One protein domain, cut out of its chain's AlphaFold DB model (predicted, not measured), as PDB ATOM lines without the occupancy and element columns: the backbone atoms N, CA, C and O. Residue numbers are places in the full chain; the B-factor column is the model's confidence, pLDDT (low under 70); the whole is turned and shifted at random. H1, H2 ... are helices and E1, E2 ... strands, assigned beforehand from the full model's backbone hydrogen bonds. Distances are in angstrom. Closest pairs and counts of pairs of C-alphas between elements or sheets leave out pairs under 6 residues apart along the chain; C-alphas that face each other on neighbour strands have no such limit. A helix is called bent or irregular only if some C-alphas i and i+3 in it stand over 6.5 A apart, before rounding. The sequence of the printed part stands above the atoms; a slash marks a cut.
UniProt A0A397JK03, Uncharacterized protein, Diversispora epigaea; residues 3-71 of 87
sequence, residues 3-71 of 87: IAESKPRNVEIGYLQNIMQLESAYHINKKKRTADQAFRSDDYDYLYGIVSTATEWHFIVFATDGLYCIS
ATOM      1  N   ILE A   3     146.395 144.445 160.429       92.44
ATOM      2  CA  ILE A   3     145.992 143.471 161.451       92.44
ATOM      3  C   ILE A   3     145.387 144.230 162.629       92.44
ATOM      4  O   ILE A   3     145.933 145.245 163.057       92.44
ATOM      5  N   ALA A   4     144.253 143.750 163.132       93.50
ATOM      6  CA  ALA A   4     143.610 144.277 164.325       93.50
ATOM      7  C   ALA A   4     143.247 143.132 165.272       93.50
ATOM      8  O   ALA A   4     142.718 142.101 164.854       93.50
ATOM      9  N   GLU A   5     143.506 143.330 166.557       93.25
ATOM     10  CA  GLU A   5     143.046 142.430 167.607       93.25
ATOM     11  C   GLU A   5     141.796 143.011 168.261       93.25
ATOM     12  O   GLU A   5     141.703 144.210 168.527       93.25
ATOM     13  N   SER A   6     140.818 142.158 168.532       91.00
ATOM     14  CA  SER A   6     139.566 142.545 169.172       91.00
ATOM     15  C   SER A   6     139.158 141.521 170.218       91.00
ATOM     16  O   SER A   6     139.594 140.376 170.215       91.00
ATOM     17  N   LYS A   7     138.311 141.928 171.162       90.44
ATOM     18  CA  LYS A   7     137.708 140.969 172.096       90.44
ATOM     19  C   LYS A   7     136.599 140.211 171.357       90.44
ATOM     20  O   LYS A   7     135.867 140.874 170.627       90.44
ATOM     21  N   PRO A   8     136.367 138.910 171.622       84.19
ATOM     22  CA  PRO A   8     135.282 138.151 170.987       84.19
ATOM     23  C   PRO A   8     133.917 138.854 171.040       84.19
ATOM     24  O   PRO A   8     133.213 138.939 170.043       84.19
ATOM     25  N   ARG A   9     133.582 139.462 172.187       86.19
ATOM     26  CA  ARG A   9     132.330 140.221 172.385       86.19
ATOM     27  C   ARG A   9     132.218 141.527 171.582       86.19
ATOM     28  O   ARG A   9     131.125 142.063 171.482       86.19
ATOM     29  N   ASN A  10     133.329 142.044 171.052       87.56
ATOM     30  CA  ASN A  10     133.430 143.352 170.393       87.56
ATOM     31  C   ASN A  10     134.170 143.250 169.044       87.56
ATOM     32  O   ASN A  10     134.940 144.148 168.692       87.56
ATOM     33  N   VAL A  11     133.976 142.157 168.302       87.62
ATOM     34  CA  VAL A  11     134.674 141.917 167.025       87.62
ATOM     35  C   VAL A  11     134.446 143.041 166.004       87.62
ATOM     36  O   VAL A  11     135.352 143.396 165.256       87.62
ATOM     37  N   GLU A  12     133.273 143.679 166.041       88.12
ATOM     38  CA  GLU A  12     132.913 144.825 165.196       88.12
ATOM     39  C   GLU A  12     133.898 145.998 165.324       88.12
ATOM     40  O   GLU A  12     134.272 146.606 164.323       88.12
ATOM     41  N   ILE A  13     134.406 146.267 166.532       90.12
ATOM     42  CA  ILE A  13     135.418 147.312 166.741       90.12
ATOM     43  C   ILE A  13     136.720 146.941 166.019       90.12
ATOM     44  O   ILE A  13     137.349 147.804 165.408       90.12
ATOM     45  N   GLY A  14     137.094 145.658 166.040       92.12
ATOM     46  CA  GLY A  14     138.252 145.148 165.304       92.12
ATOM     47  C   GLY A  14     138.099 145.324 163.797       92.12
ATOM     48  O   GLY A  14     139.033 145.778 163.136       92.12
ATOM     49  N   TYR A  15     136.907 145.043 163.265       89.88
ATOM     50  CA  TYR A  15     136.582 145.292 161.860       89.88
ATOM     51  C   TYR A  15     136.727 146.766 161.492       89.88
ATOM     52  O   TYR A  15     137.456 147.079 160.554       89.88
ATOM     53  N   LEU A  16     136.098 147.673 162.243       91.50
ATOM     54  CA  LEU A  16     136.176 149.113 161.976       91.50
ATOM     55  C   LEU A  16     137.622 149.622 162.016       91.50
ATOM     56  O   LEU A  16     138.057 150.326 161.105       91.50
ATOM     57  N   GLN A  17     138.396 149.214 163.024       93.50
ATOM     58  CA  GLN A  17     139.813 149.570 163.132       93.50
ATOM     59  C   GLN A  17     140.641 149.037 161.962       93.50
ATOM     60  O   GLN A  17     141.548 149.725 161.489       93.50
ATOM     61  N   ASN A  18     140.360 147.818 161.498       93.50
ATOM     62  CA  ASN A  18     141.061 147.241 160.359       93.50
ATOM     63  C   ASN A  18     140.709 147.978 159.055       93.50
ATOM     64  O   ASN A  18     141.610 148.371 158.316       93.50
ATOM     65  N   ILE A  19     139.422 148.254 158.821       90.38
ATOM     66  CA  ILE A  19     138.927 148.972 157.637       90.38
ATOM     67  C   ILE A  19     139.520 150.384 157.561       90.38
ATOM     68  O   ILE A  19     140.054 150.757 156.519       90.38
ATOM     69  N   MET A  20     139.517 151.144 158.661       91.62
ATOM     70  CA  MET A  20     140.111 152.490 158.689       91.62
ATOM     71  C   MET A  20     141.604 152.478 158.325       91.62
ATOM     72  O   MET A  20     142.094 153.372 157.628       91.62
ATOM     73  N   GLN A  21     142.342 151.460 158.776       91.94
ATOM     74  CA  GLN A  21     143.751 151.301 158.415       91.94
ATOM     75  C   GLN A  21     143.922 150.956 156.933       91.94
ATOM     76  O   GLN A  21     144.818 151.506 156.287       91.94
ATOM     77  N   LEU A  22     143.065 150.091 156.383       89.44
ATOM     78  CA  LEU A  22     143.082 149.737 154.962       89.44
ATOM     79  C   LEU A  22     142.771 150.945 154.073       89.44
ATOM     80  O   LEU A  22     143.505 151.184 153.116       89.44
ATOM     81  N   GLU A  23     141.762 151.749 154.408       88.12
ATOM     82  CA  GLU A  23     141.427 152.973 153.663       88.12
ATOM     83  C   GLU A  23     142.588 153.976 153.649       88.12
ATOM     84  O   GLU A  23     142.945 154.524 152.600       88.12
ATOM     85  N   SER A  24     143.228 154.181 154.804       87.88
ATOM     86  CA  SER A  24     144.408 155.044 154.914       87.88
ATOM     87  C   SER A  24     145.575 154.511 154.076       87.88
ATOM     88  O   SER A  24     146.178 155.251 153.288       87.88
ATOM     89  N   ALA A  25     145.853 153.206 154.172       85.94
ATOM     90  CA  ALA A  25     146.900 152.550 153.399       85.94
ATOM     91  C   ALA A  25     146.638 152.639 151.889       85.94
ATOM     92  O   ALA A  25     147.569 152.907 151.133       85.94
ATOM     93  N   TYR A  26     145.388 152.492 151.447       83.38
ATOM     94  CA  TYR A  26     145.003 152.652 150.044       83.38
ATOM     95  C   TYR A  26     145.353 154.049 149.533       83.38
ATOM     96  O   TYR A  26     146.019 154.197 148.506       83.38
ATOM     97  N   HIS A  27     144.981 155.083 150.286       80.69
ATOM     98  CA  HIS A  27     145.222 156.461 149.876       80.69
ATOM     99  C   HIS A  27     146.720 156.815 149.854       80.69
ATOM    100  O   HIS A  27     147.186 157.504 148.943       80.69
ATOM    101  N   ILE A  28     147.493 156.322 150.828       81.81
ATOM    102  CA  ILE A  28     148.950 156.517 150.890       81.81
ATOM    103  C   ILE A  28     149.653 155.764 149.758       81.81
ATOM    104  O   ILE A  28     150.512 156.336 149.086       81.81
ATOM    105  N   ASN A  29     149.288 154.503 149.526       79.69
ATOM    106  CA  ASN A  29     149.906 153.678 148.491       79.69
ATOM    107  C   ASN A  29     149.621 154.242 147.099       79.69
ATOM    108  O   ASN A  29     150.540 154.351 146.291       79.69
ATOM    109  N   LYS A  30     148.393 154.712 146.854       73.81
ATOM    110  CA  LYS A  30     148.025 155.367 145.595       73.81
ATOM    111  C   LYS A  30     148.859 156.621 145.319       73.81
ATOM    112  O   LYS A  30     149.291 156.821 144.191       73.81
ATOM    113  N   LYS A  31     149.141 157.437 146.341       70.88
ATOM    114  CA  LYS A  31     150.004 158.629 146.213       70.88
ATOM    115  C   LYS A  31     151.476 158.299 145.950       70.88
ATOM    116  O   LYS A  31     152.194 159.153 145.443       70.88
ATOM    117  N   LYS A  32     151.932 157.099 146.320       69.62
ATOM    118  CA  LYS A  32     153.318 156.646 146.136       69.62
ATOM    119  C   LYS A  32     153.561 155.921 144.809       69.62
ATOM    120  O   LYS A  32     154.715 155.608 144.525       69.62
ATOM    121  N   ARG A  33     152.522 155.651 144.006       66.69
ATOM    122  CA  ARG A  33     152.689 155.028 142.686       66.69
ATOM    123  C   ARG A  33     153.466 155.953 141.754       66.69
ATOM    124  O   ARG A  33     153.137 157.132 141.618       66.69
ATOM    125  N   THR A  34     154.490 155.408 141.106       67.62
ATOM    126  CA  THR A  34     155.183 156.094 140.011       67.62
ATOM    127  C   THR A  34     154.306 156.095 138.756       67.62
ATOM    128  O   THR A  34     153.420 155.251 138.614       67.62
ATOM    129  N   ALA A  35     154.543 157.032 137.830       63.47
ATOM    130  CA  ALA A  35     153.785 157.114 136.577       63.47
ATOM    131  C   ALA A  35     153.800 155.774 135.812       63.47
ATOM    132  O   ALA A  35     152.750 155.306 135.390       63.47
ATOM    133  N   ASP A  36     154.950 155.095 135.758       61.38
ATOM    134  CA  ASP A  36     155.113 153.757 135.166       61.38
ATOM    135  C   ASP A  36     154.247 152.653 135.795       61.38
ATOM    136  O   ASP A  36     153.902 151.687 135.118       61.38
ATOM    137  N   GLN A  37     153.892 152.766 137.080       63.81
ATOM    138  CA  GLN A  37     153.003 151.815 137.757       63.81
ATOM    139  C   GLN A  37     151.531 152.154 137.495       63.81
ATOM    140  O   GLN A  37     150.729 151.263 137.258       63.81
ATOM    141  N   ALA A  38     151.189 153.444 137.434       60.34
ATOM    142  CA  ALA A  38     149.819 153.906 137.207       60.34
ATOM    143  C   ALA A  38     149.242 153.536 135.823       60.34
ATOM    144  O   ALA A  38     148.022 153.512 135.668       60.34
ATOM    145  N   PHE A  39     150.096 153.255 134.830       58.84
ATOM    146  CA  PHE A  39     149.681 152.830 133.483       58.84
ATOM    147  C   PHE A  39     149.643 151.305 133.290       58.84
ATOM    148  O   PHE A  39     149.254 150.846 132.215       58.84
ATOM    149  N   ARG A  40     150.016 150.507 134.301       58.69
ATOM    150  CA  ARG A  40     149.846 149.048 134.260       58.69
ATOM    151  C   ARG A  40     148.407 148.710 134.651       58.69
ATOM    152  O   ARG A  40     147.959 149.036 135.744       58.69
ATOM    153  N   SER A  41     147.665 148.083 133.737       54.75
ATOM    154  CA  SER A  41     146.235 147.748 133.908       54.75
ATOM    155  C   SER A  41     145.968 146.667 134.966       54.75
ATOM    156  O   SER A  41     144.825 146.372 135.299       54.75
ATOM    157  N   ASP A  42     147.045 146.071 135.461       53.34
ATOM    158  CA  ASP A  42     147.126 144.882 136.297       53.34
ATOM    159  C   ASP A  42     147.292 145.240 137.790       53.34
ATOM    160  O   ASP A  42     147.390 144.355 138.643       53.34
ATOM    161  N   ASP A  43     147.258 146.538 138.113       57.16
ATOM    162  CA  ASP A  43     147.240 147.086 139.468       57.16
ATOM    163  C   ASP A  43     145.872 146.844 140.123       57.16
ATOM    164  O   ASP A  43     145.062 147.746 140.345       57.16
ATOM    165  N   TYR A  44     145.600 145.588 140.446       57.31
ATOM    166  CA  TYR A  44     144.503 145.246 141.327       57.31
ATOM    167  C   TYR A  44     144.713 145.924 142.691       57.31
ATOM    168  O   TYR A  44     145.612 145.572 143.457       57.31
ATOM    169  N   ASP A  45     143.865 146.904 142.997       71.50
ATOM    170  CA  ASP A  45     143.867 147.723 144.216       71.50
ATOM    171  C   ASP A  45     143.368 146.958 145.461       71.50
ATOM    172  O   ASP A  45     142.662 147.512 146.309       71.50
ATOM    173  N   TYR A  46     143.704 145.671 145.582       80.81
ATOM    174  CA  TYR A  46     143.293 144.853 146.717       80.81
ATOM    175  C   TYR A  46     144.242 145.032 147.901       80.81
ATOM    176  O   TYR A  46     145.446 144.776 147.814       80.81
ATOM    177  N   LEU A  47     143.691 145.415 149.049       87.75
ATOM    178  CA  LEU A  47     144.386 145.399 150.330       87.75
ATOM    179  C   LEU A  47     143.766 144.356 151.253       87.75
ATOM    180  O   LEU A  47     142.553 144.255 151.381       87.75
ATOM    181  N   TYR A  48     144.621 143.609 151.942       89.88
ATOM    182  CA  TYR A  48     144.192 142.537 152.834       89.88
ATOM    183  C   TYR A  48     144.219 142.965 154.298       89.88
ATOM    184  O   TYR A  48     145.184 143.589 154.755       89.88
ATOM    185  N   GLY A  49     143.186 142.583 155.032       92.06
ATOM    186  CA  GLY A  49     143.022 142.814 156.457       92.06
ATOM    187  C   GLY A  49     142.809 141.519 157.230       92.06
ATOM    188  O   GLY A  49     142.225 140.570 156.713       92.06
ATOM    189  N   ILE A  50     143.268 141.488 158.477       93.12
ATOM    190  CA  ILE A  50     143.013 140.406 159.425       93.12
ATOM    191  C   ILE A  50     142.448 140.992 160.717       93.12
ATOM    192  O   ILE A  50     143.048 141.894 161.307       93.12
ATOM    193  N   VAL A  51     141.332 140.443 161.189       91.62
ATOM    194  CA  VAL A  51     140.819 140.687 162.542       91.62
ATOM    195  C   VAL A  51     140.927 139.395 163.340       91.62
ATOM    196  O   VAL A  51     140.409 138.367 162.910       91.62
ATOM    197  N   SER A  52     141.596 139.439 164.490       92.19
ATOM    198  CA  SER A  52     141.718 138.297 165.402       92.19
ATOM    199  C   SER A  52     140.956 138.555 166.699       92.19
ATOM    200  O   SER A  52     141.046 139.645 167.268       92.19
ATOM    201  N   THR A  53     140.208 137.557 167.175       89.44
ATOM    202  CA  THR A  53     139.528 137.572 168.483       89.44
ATOM    203  C   THR A  53     140.227 136.700 169.529       89.44
ATOM    204  O   THR A  53     139.617 136.312 170.524       89.44
ATOM    205  N   ALA A  54     141.500 136.356 169.300       86.75
ATOM    206  CA  ALA A  54     142.270 135.308 169.986       86.75
ATOM    207  C   ALA A  54     141.768 133.870 169.743       86.75
ATOM    208  O   ALA A  54     142.576 132.943 169.743       86.75
ATOM    209  N   THR A  55     140.471 133.671 169.496       87.25
ATOM    210  CA  THR A  55     139.874 132.359 169.185       87.25
ATOM    211  C   THR A  55     139.513 132.191 167.714       87.25
ATOM    212  O   THR A  55     139.509 131.070 167.211       87.25
ATOM    213  N   GLU A  56     139.221 133.286 167.013       88.44
ATOM    214  CA  GLU A  56     138.848 133.276 165.600       88.44
ATOM    215  C   GLU A  56     139.671 134.286 164.805       88.44
ATOM    216  O   GLU A  56     140.163 135.282 165.340       88.44
ATOM    217  N   TRP A  57     139.798 134.010 163.509       88.94
ATOM    218  CA  TRP A  57     140.476 134.856 162.539       88.94
ATOM    219  C   TRP A  57     139.501 135.174 161.412       88.94
ATOM    220  O   TRP A  57     138.900 134.269 160.828       88.94
ATOM    221  N   HIS A  58     139.366 136.458 161.104       88.06
ATOM    222  CA  HIS A  58     138.512 136.963 160.039       88.06
ATOM    223  C   HIS A  58     139.377 137.648 158.988       88.06
ATOM    224  O   HIS A  58     140.195 138.512 159.322       88.06
ATOM    225  N   PHE A  59     139.198 137.266 157.725       88.25
ATOM    226  CA  PHE A  59     139.959 137.820 156.609       88.25
ATOM    227  C   PHE A  59     139.123 138.857 155.872       88.25
ATOM    228  O   PHE A  59     137.944 138.645 155.599       88.25
ATOM    229  N   ILE A  60     139.748 139.976 155.533       89.69
ATOM    230  CA  ILE A  60     139.118 141.111 154.867       89.69
ATOM    231  C   ILE A  60     139.880 141.388 153.576       89.69
ATOM    232  O   ILE A  60     141.111 141.425 153.570       89.69
ATOM    233  N   VAL A  61     139.151 141.619 152.493       88.88
ATOM    234  CA  VAL A  61     139.679 142.123 151.226       88.88
ATOM    235  C   VAL A  61     139.021 143.467 150.956       88.88
ATOM    236  O   VAL A  61     137.808 143.561 150.791       88.88
ATOM    237  N   PHE A  62     139.823 144.519 150.935       85.81
ATOM    238  CA  PHE A  62     139.419 145.859 150.546       85.81
ATOM    239  C   PHE A  62     139.780 146.073 149.085       85.81
ATOM    240  O   PHE A  62     140.943 145.938 148.719       85.81
ATOM    241  N   ALA A  63     138.790 146.408 148.275       83.00
ATOM    242  CA  ALA A  63     138.915 146.638 146.850       83.00
ATOM    243  C   ALA A  63     138.312 147.995 146.466       83.00
ATOM    244  O   ALA A  63     137.578 148.621 147.232       83.00
ATOM    245  N   THR A  64     138.571 148.446 145.240       74.44
ATOM    246  CA  THR A  64     137.952 149.665 144.692       74.44
ATOM    247  C   THR A  64     136.434 149.542 144.531       74.44
ATOM    248  O   THR A  64     135.690 150.516 144.720       74.44
ATOM    249  N   ASP A  65     135.949 148.345 144.208       76.62
ATOM    250  CA  ASP A  65     134.533 148.046 144.022       76.62
ATOM    251  C   ASP A  65     133.801 147.817 145.357       76.62
ATOM    252  O   ASP A  65     132.684 148.327 145.512       76.62
ATOM    253  N   GLY A  66     134.443 147.219 146.366       76.25
ATOM    254  CA  GLY A  66     133.853 147.033 147.694       76.25
ATOM    255  C   GLY A  66     134.757 146.385 148.750       76.25
ATOM    256  O   GLY A  66     135.945 146.157 148.544       76.25
ATOM    257  N   LEU A  67     134.167 146.103 149.916       83.31
ATOM    258  CA  LEU A  67     134.796 145.372 151.016       83.31
ATOM    259  C   LEU A  67     134.220 143.954 151.071       83.31
ATOM    260  O   LEU A  67     133.009 143.784 151.198       83.31
ATOM    261  N   TYR A  68     135.086 142.951 151.039       81.56
ATOM    262  CA  TYR A  68     134.718 141.543 151.125       81.56
ATOM    263  C   TYR A  68     135.260 140.955 152.429       81.56
ATOM    264  O   TYR A  68     136.425 141.155 152.766       81.56
ATOM    265  N   CYS A  69     134.427 140.229 153.172       74.75
ATOM    266  CA  CYS A  69     134.826 139.546 154.401       74.75
ATOM    267  C   CYS A  69     134.671 138.036 154.223       74.75
ATOM    268  O   CYS A  69     133.619 137.563 153.795       74.75
ATOM    269  N   ILE A  70     135.716 137.288 154.562       69.94
ATOM    270  CA  ILE A  70     135.726 135.830 154.565       69.94
ATOM    271  C   ILE A  70     135.835 135.386 156.025       69.94
ATOM    272  O   ILE A  70     136.906 135.424 156.638       69.94
ATOM    273  N   SER A  71     134.708 134.954 156.584       65.94
ATOM    274  CA  SER A  71     134.629 134.274 157.877       65.94
ATOM    275  C   SER A  71     133.714 133.056 157.783       65.94
ATOM    276  O   SER A  71     132.912 132.944 156.860       65.94
TER     277      SER A  71
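Overview. This is residues 3 to 71 of the 87 residues of an uncharacterized protein of Diversispora epigaea (UniProt A0A397JK03). One long helix, H1, packs along one face of a twisted four-strand sheet, whose other face is bare: two layers. Beyond the sheet, residues 31 to 37 stick out. The printed part has 69 residues with E1 H1 H2 E2 E3 E4 along the chain, a mixed class; the mixed sheet's order is E1 E2 E3 E4. It is loose, radius of gyration of the C-alphas 14.0 A, spanning 45 by 19 by 16 A.

Arrangement. Start at E1, residues 3 to 5, parallel to E2, residues 47 to 52; N 4 and O 50 are 2.9 A apart. Between them come H1, residues 8 to 32, and H2, residues 35 to 38: a strand-helix-strand unit, parallel neighbours joined through helices, its crossover right-handed. H1 is on the sheet, over E2, at a height of 6.3 A; the closest C-alphas of H1 and E2, those of Gly 14 and Val 51, are 5.8 A apart. In H1, 18 of 21 O i to N i+4 pairs are within hydrogen-bond range; H2 is too short for one. E2, E3, residues 57 to 62, and E4, residues 67 to 70, form a meander, successive antiparallel neighbours, in two hairpins; N 49 and O 60, and N 61 and O 68, are 2.8 A apart.

Along the chain. Find C-alpha 3 at (145.992, 143.471, 161.451). H1 spans 35.8 A and is irregular: C-alphas 9 and 12 are 8.6 A apart. E2 spans 16.9 A, E3 16.3 A; E4 ends at C-alpha 70, (135.726, 135.830, 154.565).

Size, cuts and confidence. The farthest C-alphas, Arg 9 and Asp 36, are 45.7 A apart. The printed part has no cut, and no link is long. Look for pLDDT under 70 at residues 32 to 44 and 70 to 71.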